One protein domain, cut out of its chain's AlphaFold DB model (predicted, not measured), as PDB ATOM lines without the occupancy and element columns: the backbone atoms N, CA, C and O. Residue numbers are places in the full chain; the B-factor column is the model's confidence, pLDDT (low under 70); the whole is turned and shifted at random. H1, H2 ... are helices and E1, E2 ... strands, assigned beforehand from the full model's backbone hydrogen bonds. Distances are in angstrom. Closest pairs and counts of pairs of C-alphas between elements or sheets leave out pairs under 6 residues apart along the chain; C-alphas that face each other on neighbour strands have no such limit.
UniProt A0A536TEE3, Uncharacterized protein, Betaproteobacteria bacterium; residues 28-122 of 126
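AT A GLANCE: This is residues 28 to 122 of the 126 residues of an uncharacterized protein of Betaproteobacteria bacterium (UniProt A0A536TEE3). A long, strongly twisted sheet of five strands forms a wall, with H1 over one face of it and H2 packed on H1, while the long loop of residues 43 to 59 makes one end of the length. The longest strand, E3, joins the sheet together: E1 and E2, nearly one strand with a break and a turn between them, pair along one side of it, E4 pairs on the other side, and the short E5 pairs with E1. The printed part has 95 residues with two named helices and five named strands: along the chain, E1, E2, E3 and E4 come first, then H1, then E5, then H2; the class is mixed, helices and strands, and in the branched sheet E1 and E5 are parallel, while E1 and E3, E2 and E3, and E3 and E4 are antiparallel. The whole is only just compact, close to loose, with a radius of gyration of the C-alphas of 14.9 A, and elongated, spanning 48 by 25 by 21 A.

HOW THE PARTS SIT: E3, residues 60 to 69, has three neighbours in staggered pairing. E1, residues 32 to 37, is antiparallel to it at 173 degrees, with N 34 and O 68 within hydrogen-bond range at 2.9 A. E1 runs on into E2, residues 40 to 42, at 48 degrees; E2 is antiparallel to E3, with N 40 and O 62 at 2.8 A. On the other side of E3, E4, residues 78 to 81, is antiparallel, with N 65 and O 79 at 2.8 A. E2, E3 and E4 form a meander, each strand the antiparallel neighbour of the one before, and its two pairs are hairpins. E5, residues 104 to 106, is parallel to E1 at 25 degrees, with N 35 and O 106 at 2.8 A. H1, residues 85 to 96, is on the sheet at a height of 9.0 A, over E3 and E4, and runs along the strands, at 20 degrees to E3 on the local plane. The closest C-alphas of E4 and H1, those of Gly 81 and Phe 87, are 6.1 A apart. H2, residues 112 to 121, touches H1, the closest C-alphas being those of His 89 and Ala 116 at 4.6 A; they run the same way at a tilt of 35.5 degrees, only just steep. H2 is not on the sheet, but only just, with 4 pairs of C-alphas within 10 A. In H1 and H2 every O i to N i+4 pair is within hydrogen-bond range.

IN THESE COORDINATES: E3 is 29.6 A long, from C-alpha 60 at (-14.332, 34.043, 26.858) to C-alpha 69 at (-6.033, 54.570, 46.428). E1 measures 17.1 A, E4 9.9 A, E2 7.2 A and E5 6.8 A. H1 is 16.2 A long and H2 14.4 A, ending at C-alpha 121 at (-21.852, 57.338, 45.847).

THE WHOLE: The two C-alphas farthest apart, those of Gln 29 and Asp 52, are 47.7 A apart. The printed part has no cut, and the link from E2 to E3 is long, with 17 residues. Mean pLDDT of the printed part is 93.5, and no printed residue is under 70.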
ATOM      1  N   LEU A  28     -12.226  53.106  55.259       97.25
ATOM      2  CA  LEU A  28     -10.953  53.560  54.715       97.25
ATOM      3  C   LEU A  28     -10.967  55.067  54.439       97.25
ATOM      4  O   LEU A  28     -11.828  55.576  53.727       97.25
ATOM      5  N   GLN A  29      -9.937  55.757  54.925       96.25
ATOM      6  CA  GLN A  29      -9.741  57.208  54.788       96.25
ATOM      7  C   GLN A  29      -9.092  57.597  53.442       96.25
ATOM      8  O   GLN A  29      -8.307  58.544  53.362       96.25
ATOM      9  N   CYS A  30      -9.336  56.818  52.386       96.31
ATOM     10  CA  CYS A  30      -8.784  57.101  51.062       96.31
ATOM     11  C   CYS A  30      -9.482  58.331  50.482       96.31
ATOM     12  O   CYS A  30     -10.701  58.397  50.531       96.31
ATOM     13  N   LYS A  31      -8.725  59.282  49.923       95.31
ATOM     14  CA  LYS A  31      -9.290  60.529  49.370       95.31
ATOM     15  C   LYS A  31      -9.322  60.561  47.849       95.31
ATOM     16  O   LYS A  31     -10.171  61.228  47.275       95.31
ATOM     17  N   ARG A  32      -8.378  59.871  47.205       96.69
ATOM     18  CA  ARG A  32      -8.211  59.844  45.749       96.69
ATOM     19  C   ARG A  32      -8.245  58.406  45.271       96.69
ATOM     20  O   ARG A  32      -7.313  57.647  45.550       96.69
ATOM     21  N   ILE A  33      -9.309  58.044  44.572       97.75
ATOM     22  CA  ILE A  33      -9.496  56.711  44.012       97.75
ATOM     23  C   ILE A  33      -9.336  56.767  42.495       97.75
ATOM     24  O   ILE A  33      -9.852  57.656  41.818       97.75
ATOM     25  N   GLN A  34      -8.603  55.798  41.963       96.81
ATOM     26  CA  GLN A  34      -8.522  55.541  40.534       96.81
ATOM     27  C   GLN A  34      -9.168  54.187  40.275       96.81
ATOM     28  O   GLN A  34      -8.809  53.201  40.919       96.81
ATOM     29  N   CYS A  35     -10.129  54.147  39.365       96.62
ATOM     30  CA  CYS A  35     -10.809  52.929  38.963       96.62
ATOM     31  C   CYS A  35     -10.492  52.622  37.506       96.62
ATOM     32  O   CYS A  35     -10.366  53.525  36.680       96.62
ATOM     33  N   GLY A  36     -10.414  51.339  37.193       95.12
ATOM     34  CA  GLY A  36     -10.379  50.887  35.816       95.12
ATOM     35  C   GLY A  36     -10.555  49.387  35.715       95.12
ATOM     36  O   GLY A  36     -10.551  48.657  36.712       95.12
ATOM     37  N   GLU A  37     -10.669  48.942  34.480       93.88
ATOM     38  CA  GLU A  37     -10.744  47.548  34.111       93.88
ATOM     39  C   GLU A  37      -9.643  47.178  33.119       93.88
ATOM     40  O   GLU A  37      -9.200  47.981  32.297       93.88
ATOM     41  N   VAL A  38      -9.195  45.929  33.183       95.06
ATOM     42  CA  VAL A  38      -8.202  45.386  32.250       95.06
ATOM     43  C   VAL A  38      -8.831  44.228  31.488       95.06
ATOM     44  O   VAL A  38      -9.605  43.461  32.045       95.06
ATOM     45  N   TRP A  39      -8.520  44.087  30.203       95.88
ATOM     46  CA  TRP A  39      -9.008  42.961  29.409       95.88
ATOM     47  C   TRP A  39      -8.145  41.709  29.619       95.88
ATOM     48  O   TRP A  39      -6.916  41.765  29.536       95.88
ATOM     49  N   GLY A  40      -8.796  40.565  29.819       95.56
ATOM     50  CA  GLY A  40      -8.205  39.230  29.808       95.56
ATOM     51  C   GLY A  40      -9.162  38.202  29.200       95.56
ATOM     52  O   GLY A  40     -10.246  38.543  28.731       95.56
ATOM     53  N   PHE A  41      -8.772  36.925  29.198       95.50
ATOM     54  CA  PHE A  41      -9.651  35.837  28.758       95.50
ATOM     55  C   PHE A  41      -9.386  34.538  29.524       95.50
ATOM     56  O   PHE A  41      -8.259  34.269  29.942       95.50
ATOM     57  N   CYS A  42     -10.419  33.709  29.653       94.25
ATOM     58  CA  CYS A  42     -10.312  32.328  30.111       94.25
ATOM     59  C   CYS A  42     -10.491  31.385  28.919       94.25
ATOM     60  O   CYS A  42     -11.425  31.546  28.136       94.25
ATOM     61  N   TYR A  43      -9.591  30.407  28.787       94.94
ATOM     62  CA  TYR A  43      -9.525  29.425  27.694       94.94
ATOM     63  C   TYR A  43      -9.299  30.019  26.287       94.94
ATOM     64  O   TYR A  43      -8.290  29.726  25.650       94.94
ATOM     65  N   ALA A  44     -10.194  30.875  25.798       94.50
ATOM     66  CA  ALA A  44     -10.104  31.551  24.509       94.50
ATOM     67  C   ALA A  44     -10.732  32.949  24.579       94.50
ATOM     68  O   ALA A  44     -11.643  33.187  25.364       94.50
ATOM     69  N   LYS A  45     -10.269  33.859  23.713       94.69
ATOM     70  CA  LYS A  45     -10.904  35.174  23.501       94.69
ATOM     71  C   LYS A  45     -12.341  34.990  23.019       94.69
ATOM     72  O   LYS A  45     -12.582  34.062  22.247       94.69
ATOM     73  N   GLU A  46     -13.232  35.926  23.335       93.94
ATOM     74  CA  GLU A  46     -14.667  35.836  23.016       93.94
ATOM     75  C   GLU A  46     -14.941  35.467  21.550       93.94
ATOM     76  O   GLU A  46     -15.683  34.538  21.232       93.94
ATOM     77  N   ARG A  47     -14.243  36.135  20.625       94.06
ATOM     78  CA  ARG A  47     -14.383  35.903  19.177       94.06
ATOM     79  C   ARG A  47     -13.976  34.500  18.700       94.06
ATOM     80  O   ARG A  47     -14.327  34.122  17.588       94.06
ATOM     81  N   ASN A  48     -13.214  33.762  19.504       95.31
ATOM     82  CA  ASN A  48     -12.642  32.461  19.157       95.31
ATOM     83  C   ASN A  48     -13.330  31.299  19.891       95.31
ATOM     84  O   ASN A  48     -12.888  30.159  19.745       95.31
ATOM     85  N   ILE A  49     -14.368  31.555  20.692       94.38
ATOM     86  CA  ILE A  49     -15.040  30.490  21.439       94.38
ATOM     87  C   ILE A  49     -15.791  29.563  20.459       94.38
ATOM     88  O   ILE A  49     -16.603  30.059  19.658       94.38
ATOM     89  N   PRO A  50     -15.565  28.231  20.529       93.62
ATOM     90  CA  PRO A  50     -16.360  27.243  19.799       93.62
ATOM     91  C   PRO A  50     -17.851  27.411  20.086       93.62
ATOM     92  O   PRO A  50     -18.221  27.727  21.212       93.62
ATOM     93  N   VAL A  51     -18.712  27.191  19.090       93.38
ATOM     94  CA  VAL A  51     -20.167  27.416  19.222       93.38
ATOM     95  C   VAL A  51     -20.745  26.698  20.442       93.38
ATOM     96  O   VAL A  51     -21.481  27.318  21.206       93.38
ATOM     97  N   ASP A  52     -20.323  25.456  20.672       94.69
ATOM     98  CA  ASP A  52     -20.807  24.618  21.771       94.69
ATOM     99  C   ASP A  52     -20.436  25.164  23.159       94.69
ATOM    100  O   ASP A  52     -21.116  24.864  24.137       94.69
ATOM    101  N   ASN A  53     -19.406  26.014  23.251       92.69
ATOM    102  CA  ASN A  53     -18.855  26.526  24.510       92.69
ATOM    103  C   ASN A  53     -19.254  27.987  24.793       92.69
ATOM    104  O   ASN A  53     -18.873  28.545  25.823       92.69
ATOM    105  N   ARG A  54     -20.005  28.637  23.895       90.81
ATOM    106  CA  ARG A  54     -20.414  30.039  24.069       90.81
ATOM    107  C   ARG A  54     -21.364  30.194  25.251       90.81
ATOM    108  O   ARG A  54     -22.332  29.454  25.383       90.81
ATOM    109  N   GLY A  55     -21.092  31.185  26.098       86.50
ATOM    110  CA  GLY A  55     -21.886  31.461  27.298       86.50
ATOM    111  C   GLY A  55     -21.667  30.476  28.452       86.50
ATOM    112  O   GLY A  55     -22.281  30.648  29.503       86.50
ATOM    113  N   GLN A  56     -20.795  29.473  28.295       90.88
ATOM    114  CA  GLN A  56     -20.428  28.585  29.394       90.88
ATOM    115  C   GLN A  56     -19.431  29.274  30.343       90.88
ATOM    116  O   GLN A  56     -18.516  29.961  29.878       90.88
ATOM    117  N   PRO A  57     -19.543  29.065  31.668       87.94
ATOM    118  CA  PRO A  57     -18.541  29.537  32.617       87.94
ATOM    119  C   PRO A  57     -17.136  29.017  32.277       87.94
ATOM    120  O   PRO A  57     -16.965  27.857  31.907       87.94
ATOM    121  N   GLY A  58     -16.122  29.870  32.436       89.44
ATOM    122  CA  GLY A  58     -14.719  29.519  32.176       89.44
ATOM    123  C   GLY A  58     -14.245  29.740  30.736       89.44
ATOM    124  O   GLY A  58     -13.088  29.444  30.437       89.44
ATOM    125  N   TYR A  59     -15.093  30.297  29.869       94.19
ATOM    126  CA  TYR A  59     -14.757  30.636  28.487       94.19
ATOM    127  C   TYR A  59     -15.004  32.115  28.210       94.19
ATOM    128  O   TYR A  59     -16.005  32.674  28.655       94.19
ATOM    129  N   GLY A  60     -14.120  32.716  27.417       95.31
ATOM    130  CA  GLY A  60     -14.332  34.043  26.858       95.31
ATOM    131  C   GLY A  60     -13.618  35.159  27.584       95.31
ATOM    132  O   GLY A  60     -12.676  34.943  28.352       95.31
ATOM    133  N   ASP A  61     -14.059  36.373  27.278       95.81
ATOM    134  CA  ASP A  61     -13.444  37.586  27.794       95.81
ATOM    135  C   ASP A  61     -13.793  37.792  29.274       95.81
ATOM    136  O   ASP A  61     -14.952  37.711  29.686       95.81
ATOM    137  N   VAL A  62     -12.778  38.120  30.068       95.56
ATOM    138  CA  VAL A  62     -12.914  38.460  31.485       95.56
ATOM    139  C   VAL A  62     -12.294  39.818  31.745       95.56
ATOM    140  O   VAL A  62     -11.267  40.173  31.168       95.56
ATOM    141  N   TRP A  63     -12.923  40.574  32.631       95.81
ATOM    142  CA  TRP A  63     -12.517  41.926  32.967       95.81
ATOM    143  C   TRP A  63     -12.312  42.017  34.474       95.81
ATOM    144  O   TRP A  63     -13.288  42.011  35.228       95.81
ATOM    145  N   PRO A  64     -11.055  42.042  34.941       95.88
ATOM    146  CA  PRO A  64     -10.745  42.477  36.289       95.88
ATOM    147  C   PRO A  64     -11.008  43.976  36.428       95.88
ATOM    148  O   PRO A  64     -10.384  44.784  35.742       95.88
ATOM    149  N   TRP A  65     -11.913  44.327  37.332       97.12
ATOM    150  CA  TRP A  65     -12.212  45.687  37.761       97.12
ATOM    151  C   TRP A  65     -11.426  45.965  39.037       97.12
ATOM    152  O   TRP A  65     -11.466  45.160  39.968       97.12
ATOM    153  N   THR A  66     -10.697  47.077  39.089       97.56
ATOM    154  CA  THR A  66      -9.819  47.412  40.218       97.56
ATOM    155  C   THR A  66      -9.995  48.867  40.621       97.56
ATOM    156  O   THR A  66      -9.937  49.759  39.775       97.56
ATOM    157  N   ALA A  67     -10.162  49.113  41.921       97.56
ATOM    158  CA  ALA A  67     -10.017  50.436  42.518       97.56
ATOM    159  C   ALA A  67      -8.663  50.517  43.215       97.56
ATOM    160  O   ALA A  67      -8.269  49.576  43.897       97.56
ATOM    161  N   ILE A  68      -7.972  51.646  43.110       97.94
ATOM    162  CA  ILE A  68      -6.720  51.888  43.825       97.94
ATOM    163  C   ILE A  68      -6.731  53.266  44.481       97.94
ATOM    164  O   ILE A  68      -7.081  54.273  43.868       97.94
ATOM    165  N   CYS A  69      -6.325  53.319  45.747       97.75
ATOM    166  CA  CYS A  69      -6.033  54.570  46.428       97.75
ATOM    167  C   CYS A  69      -4.721  55.139  45.889       97.75
ATOM    168  O   CYS A  69      -3.660  54.527  46.032       97.75
ATOM    169  N   ALA A  70      -4.770  56.325  45.289       97.31
ATOM    170  CA  ALA A  70      -3.600  56.929  44.661       97.31
ATOM    171  C   ALA A  70      -2.473  57.219  45.669       97.31
ATOM    172  O   ALA A  70      -1.301  57.170  45.287       97.31
ATOM    173  N   ASP A  71      -2.825  57.489  46.930       96.12
ATOM    174  CA  ASP A  71      -1.898  57.849  48.007       96.12
ATOM    175  C   ASP A  71      -1.184  56.629  48.596       96.12
ATOM    176  O   ASP A  71       0.042  56.586  48.652       96.12
ATOM    177  N   THR A  72      -1.949  55.621  49.019       96.88
ATOM    178  CA  THR A  72      -1.416  54.457  49.747       96.88
ATOM    179  C   THR A  72      -1.127  53.262  48.848       96.88
ATOM    180  O   THR A  72      -0.524  52.293  49.298       96.88
ATOM    181  N   LYS A  73      -1.592  53.307  47.594       96.81
ATOM    182  CA  LYS A  73      -1.607  52.182  46.645       96.81
ATOM    183  C   LYS A  73      -2.418  50.973  47.118       96.81
ATOM    184  O   LYS A  73      -2.345  49.911  46.508       96.81
ATOM    185  N   LEU A  74      -3.228  51.141  48.163       97.69
ATOM    186  CA  LEU A  74      -4.176  50.129  48.607       97.69
ATOM    187  C   LEU A  74      -5.215  49.882  47.512       97.69
ATOM    188  O   LEU A  74      -5.740  50.840  46.948       97.69
ATOM    189  N   VAL A  75      -5.546  48.616  47.270       98.00
ATOM    190  CA  VAL A  75      -6.677  48.206  46.432       98.00
ATOM    191  C   VAL A  75      -7.871  47.937  47.352       98.00
ATOM    192  O   VAL A  75      -7.958  46.849  47.922       98.00
ATOM    193  N   PRO A  76      -8.762  48.918  47.592       97.44
ATOM    194  CA  PRO A  76      -9.894  48.734  48.497       97.44
ATOM    195  C   PRO A  76     -10.904  47.709  47.975       97.44
ATOM    196  O   PRO A  76     -11.435  46.925  48.757       97.44
ATOM    197  N   SER A  77     -11.151  47.696  46.665       97.69
ATOM    198  CA  SER A  77     -12.146  46.843  46.016       97.69
ATOM    199  C   SER A  77     -11.632  46.357  44.666       97.69
ATOM    200  O   SER A  77     -10.938  47.086  43.950       97.69
ATOM    201  N   TRP A  78     -11.975  45.118  44.335       97.38
ATOM    202  CA  TRP A  78     -11.774  44.518  43.025       97.38
ATOM    203  C   TRP A  78     -12.822  43.430  42.799       97.38
ATOM    204  O   TRP A  78     -13.346  42.852  43.752       97.38
ATOM    205  N   LEU A  79     -13.113  43.135  41.536       96.19
ATOM    206  CA  LEU A  79     -13.866  41.945  41.149       96.19
ATOM    207  C   LEU A  79     -13.450  41.486  39.753       96.19
ATOM    208  O   LEU A  79     -12.886  42.256  38.978       96.19
ATOM    209  N   VAL A  80     -13.749  40.236  39.411       94.94
ATOM    210  CA  VAL A  80     -13.580  39.714  38.049       94.94
ATOM    211  C   VAL A  80     -14.959  39.430  37.478       94.94
ATOM    212  O   VAL A  80     -15.748  38.710  38.085       94.94
ATOM    213  N   GLY A  81     -15.256  40.009  36.317       93.25
ATOM    214  CA  GLY A  81     -16.581  39.919  35.723       93.25
ATOM    215  C   GLY A  81     -16.607  40.260  34.244       93.25
ATOM    216  O   GLY A  81     -15.576  40.319  33.575       93.25
ATOM    217  N   ARG A  82     -17.812  40.486  33.722       92.56
ATOM    218  CA  ARG A  82     -18.006  41.009  32.366       92.56
ATOM    219  C   ARG A  82     -17.824  42.526  32.351       92.56
ATOM    220  O   ARG A  82     -17.897  43.185  33.387       92.56
ATOM    221  N   ARG A  83     -17.628  43.083  31.155       92.94
ATOM    222  CA  ARG A  83     -17.604  44.533  30.926       92.94
ATOM    223  C   ARG A  83     -19.011  45.076  30.681       92.94
ATOM    224  O   ARG A  83     -19.323  45.522  29.582       92.94
ATOM    225  N   ASP A  84     -19.872  44.962  31.685       91.75
ATOM    226  CA  ASP A  84     -21.261  45.414  31.613       91.75
ATOM    227  C   ASP A  84     -21.686  46.207  32.858       91.75
ATOM    228  O   ASP A  84     -20.936  46.355  33.827       91.75
ATOM    229  N   ALA A  85     -22.900  46.759  32.801       92.44
ATOM    230  CA  ALA A  85     -23.448  47.600  33.857       92.44
ATOM    231  C   ALA A  85     -23.626  46.856  35.182       92.44
ATOM    232  O   ALA A  85     -23.402  47.446  36.234       92.44
ATOM    233  N   PHE A  86     -23.990  45.571  35.150       94.25
ATOM    234  CA  PHE A  86     -24.206  44.798  36.368       94.25
ATOM    235  C   PHE A  86     -22.924  44.746  37.203       94.25
ATOM    236  O   PHE A  86     -22.930  45.132  38.371       94.25
ATOM    237  N   PHE A  87     -21.805  44.370  36.578       95.31
ATOM    238  CA  PHE A  87     -20.518  44.307  37.269       95.31
ATOM    239  C   PHE A  87     -19.997  45.683  37.681       95.31
ATOM    240  O   PHE A  87     -19.460  45.812  38.780       95.31
ATOM    241  N   ALA A  88     -20.207  46.718  36.864       95.19
ATOM    242  CA  ALA A  88     -19.835  48.080  37.233       95.19
ATOM    243  C   ALA A  88     -20.590  48.572  38.480       95.19
ATOM    244  O   ALA A  88     -19.975  49.127  39.390       95.19
ATOM    245  N   HIS A  89     -21.903  48.325  38.559       95.44
ATOM    246  CA  HIS A  89     -22.715  48.675  39.726       95.44
ATOM    247  C   HIS A  89     -22.294  47.887  40.971       95.44
ATOM    248  O   HIS A  89     -22.139  48.481  42.037       95.44
ATOM    249  N   SER A  90     -22.064  46.573  40.852       96.69
ATOM    250  CA  SER A  90     -21.578  45.761  41.975       96.69
ATOM    251  C   SER A  90     -20.217  46.236  42.484       96.69
ATOM    252  O   SER A  90     -20.020  46.346  43.693       96.69
ATOM    253  N   PHE A  91     -19.300  46.567  41.573       97.25
ATOM    254  CA  PHE A  91     -17.981  47.098  41.904       97.25
ATOM    255  C   PHE A  91     -18.066  48.458  42.609       97.25
ATOM    256  O   PHE A  91     -17.457  48.646  43.661       97.25
ATOM    257  N   ALA A  92     -18.850  49.395  42.066       96.25
ATOM    258  CA  ALA A  92     -19.009  50.724  42.650       96.25
ATOM    259  C   ALA A  92     -19.663  50.666  44.041       96.25
ATOM    260  O   ALA A  92     -19.202  51.344  44.958       96.25
ATOM    261  N   ALA A  93     -20.685  49.820  44.220       96.50
ATOM    262  CA  ALA A  93     -21.350  49.631  45.507       96.50
ATOM    263  C   ALA A  93     -20.415  49.016  46.562       96.50
ATOM    264  O   ALA A  93     -20.363  49.496  47.697       96.50
ATOM    265  N   ASP A  94     -19.641  47.987  46.197       97.75
ATOM    266  CA  ASP A  94     -18.654  47.399  47.106       97.75
ATOM    267  C   ASP A  94     -17.583  48.428  47.490       97.75
ATOM    268  O   ASP A  94     -17.305  48.594  48.678       97.75
ATOM    269  N   LEU A  95     -17.049  49.178  46.523       97.50
ATOM    270  CA  LEU A  95     -16.091  50.249  46.784       97.50
ATOM    271  C   LEU A  95     -16.659  51.304  47.745       97.50
ATOM    272  O   LEU A  95     -16.015  51.600  48.751       97.50
ATOM    273  N   ALA A  96     -17.856  51.833  47.476       96.38
ATOM    274  CA  ALA A  96     -18.507  52.831  48.326       96.38
ATOM    275  C   ALA A  96     -18.666  52.325  49.769       96.38
ATOM    276  O   ALA A  96     -18.326  53.029  50.716       96.38
ATOM    277  N   SER A  97     -19.055  51.055  49.944       96.62
ATOM    278  CA  SER A  97     -19.240  50.427  51.264       96.62
ATOM    279  C   SER A  97     -17.960  50.295  52.109       96.62
ATOM    280  O   SER A  97     -18.011  49.891  53.276       96.62
ATOM    281  N   ARG A  98     -16.788  50.557  51.523       97.44
ATOM    282  CA  ARG A  98     -15.481  50.422  52.183       97.44
ATOM    283  C   ARG A  98     -14.878  51.760  52.579       97.44
ATOM    284  O   ARG A  98     -13.982  51.775  53.426       97.44
ATOM    285  N   LEU A  99     -15.335  52.859  51.989       97.00
ATOM    286  CA  LEU A  99     -14.806  54.198  52.233       97.00
ATOM    287  C   LEU A  99     -15.609  54.880  53.345       97.00
ATOM    288  O   LEU A  99     -16.808  54.670  53.482       97.00
ATOM    289  N   SER A 100     -14.939  55.672  54.176       93.88
ATOM    290  CA  SER A 100     -15.565  56.385  55.307       93.88
ATOM    291  C   SER A 100     -15.837  57.857  55.031       93.88
ATOM    292  O   SER A 100     -16.356  58.564  55.894       93.88
ATOM    293  N   SER A 101     -15.433  58.349  53.864       88.38
ATOM    294  CA  SER A 101     -15.510  59.761  53.526       88.38
ATOM    295  C   SER A 101     -15.684  59.945  52.030       88.38
ATOM    296  O   SER A 101     -15.366  59.051  51.247       88.38
ATOM    297  N   ARG A 102     -16.163  61.132  51.667       90.81
ATOM    298  CA  ARG A 102     -16.257  61.605  50.293       90.81
ATOM    299  C   ARG A 102     -14.894  61.565  49.602       90.81
ATOM    300  O   ARG A 102     -13.890  61.975  50.191       90.81
ATOM    301  N   VAL A 103     -14.870  61.090  48.360       94.06
ATOM    302  CA  VAL A 103     -13.631  60.881  47.595       94.06
ATOM    303  C   VAL A 103     -13.662  61.578  46.248       94.06
ATOM    304  O   VAL A 103     -14.721  61.741  45.656       94.06
ATOM    305  N   GLN A 104     -12.480  61.919  45.744       94.81
ATOM    306  CA  GLN A 104     -12.285  62.203  44.331       94.81
ATOM    307  C   GLN A 104     -12.067  60.879  43.590       94.81
ATOM    308  O   GLN A 104     -11.125  60.143  43.920       94.81
ATOM    309  N   LEU A 105     -12.900  60.571  42.598       94.75
ATOM    310  CA  LEU A 105     -12.836  59.328  41.830       94.75
ATOM    311  C   LEU A 105     -12.521  59.619  40.361       94.75
ATOM    312  O   LEU A 105     -13.188  60.398  39.692       94.75
ATOM    313  N   THR A 106     -11.492  58.957  39.835       93.56
ATOM    314  CA  THR A 106     -11.097  59.064  38.422       93.56
ATOM    315  C   THR A 106     -11.193  57.714  37.725       93.56
ATOM    316  O   THR A 106     -10.810  56.692  38.296       93.56
ATOM    317  N   THR A 107     -11.701  57.703  36.494       92.00
ATOM    318  CA  THR A 107     -11.806  56.504  35.647       92.00
ATOM    319  C   THR A 107     -11.168  56.750  34.283       92.00
ATOM    320  O   THR A 107     -10.832  57.883  33.939       92.00
ATOM    321  N   ASP A 108     -11.010  55.691  33.491       83.94
ATOM    322  CA  ASP A 108     -10.508  55.753  32.112       83.94
ATOM    323  C   ASP A 108     -11.530  56.307  31.092       83.94
ATOM    324  O   ASP A 108     -11.255  56.350  29.892       83.94
ATOM    325  N   GLY A 109     -12.700  56.761  31.557       79.38
ATOM    326  CA  GLY A 109     -13.742  57.353  30.722       79.38
ATOM    327  C   GLY A 109     -14.740  56.351  30.138       79.38
ATOM    328  O   GLY A 109     -15.560  56.732  29.301       79.38
ATOM    329  N   HIS A 110     -14.730  55.085  30.563       83.31
ATOM    330  CA  HIS A 110     -15.772  54.146  30.159       83.31
ATOM    331  C   HIS A 110     -17.154  54.575  30.696       83.31
ATOM    332  O   HIS A 110     -17.390  54.618  31.901       83.31
ATOM    333  N   HIS A 111     -18.095  54.870  29.787       83.06
ATOM    334  CA  HIS A 111     -19.398  55.480  30.102       83.06
ATOM    335  C   HIS A 111     -20.223  54.771  31.182       83.06
ATOM    336  O   HIS A 111     -20.968  55.433  31.901       83.06
ATOM    337  N   ILE A 112     -20.093  53.449  31.316       86.31
ATOM    338  CA  ILE A 112     -20.829  52.663  32.317       86.31
ATOM    339  C   ILE A 112     -20.480  53.105  33.750       86.31
ATOM    340  O   ILE A 112     -21.320  53.022  34.645       86.31
ATOM    341  N   TYR A 113     -19.275  53.639  33.974       82.88
ATOM    342  CA  TYR A 113     -18.895  54.166  35.281       82.88
ATOM    343  C   TYR A 113     -19.766  55.331  35.742       82.88
ATOM    344  O   TYR A 113     -19.964  55.459  36.942       82.88
ATOM    345  N   LEU A 114     -20.306  56.149  34.832       83.19
ATOM    346  CA  LEU A 114     -21.089  57.330  35.210       83.19
ATOM    347  C   LEU A 114     -22.316  56.930  36.036       83.19
ATOM    348  O   LEU A 114     -22.460  57.369  37.173       83.19
ATOM    349  N   SER A 115     -23.140  56.019  35.508       86.06
ATOM    350  CA  SER A 115     -24.336  55.548  36.214       86.06
ATOM    351  C   SER A 115     -23.993  54.699  37.437       86.06
ATOM    352  O   SER A 115     -24.701  54.743  38.442       86.06
ATOM    353  N   ALA A 116     -22.916  53.912  37.366       88.56
ATOM    354  CA  ALA A 116     -22.497  53.055  38.470       88.56
ATOM    355  C   ALA A 116     -22.005  53.854  39.680       88.56
ATOM    356  O   ALA A 116     -22.407  53.569  40.807       88.56
ATOM    357  N   ILE A 117     -21.165  54.861  39.440       89.06
ATOM    358  CA  ILE A 117     -20.613  55.730  40.479       89.06
ATOM    359  C   ILE A 117     -21.708  56.619  41.056       89.06
ATOM    360  O   ILE A 117     -21.846  56.663  42.274       89.06
ATOM    361  N   GLU A 118     -22.528  57.258  40.214       86.88
ATOM    362  CA  GLU A 118     -23.649  58.079  40.682       86.88
ATOM    363  C   GLU A 118     -24.609  57.261  41.558       86.88
ATOM    364  O   GLU A 118     -24.970  57.691  42.651       86.88
ATOM    365  N   GLY A 119     -24.961  56.040  41.138       85.44
ATOM    366  CA  GLY A 119     -25.849  55.171  41.909       85.44
ATOM    367  C   GLY A 119     -25.263  54.677  43.238       85.44
ATOM    368  O   GLY A 119     -26.021  54.424  44.171       85.44
ATOM    369  N   ALA A 120     -23.940  54.524  43.339       87.94
ATOM    370  CA  ALA A 120     -23.282  54.008  44.541       87.94
ATOM    371  C   ALA A 120     -22.869  55.105  45.537       87.94
ATOM    372  O   ALA A 120     -22.961  54.895  46.744       87.94
ATOM    373  N   PHE A 121     -22.400  56.249  45.037       86.62
ATOM    374  CA  PHE A 121     -21.852  57.338  45.847       86.62
ATOM    375  C   PHE A 121     -22.797  58.535  45.973       86.62
ATOM    376  O   PHE A 121     -22.670  59.310  46.919       86.62
ATOM    377  N   GLY A 122     -23.738  58.722  45.045       86.19
ATOM    378  CA  GLY A 122     -24.609  59.894  45.026       86.19
ATOM    379  C   GLY A 122     -23.805  61.196  45.051       86.19
ATOM    380  O   GLY A 122     -22.997  61.457  44.165       86.19
TER     381      GLY A 122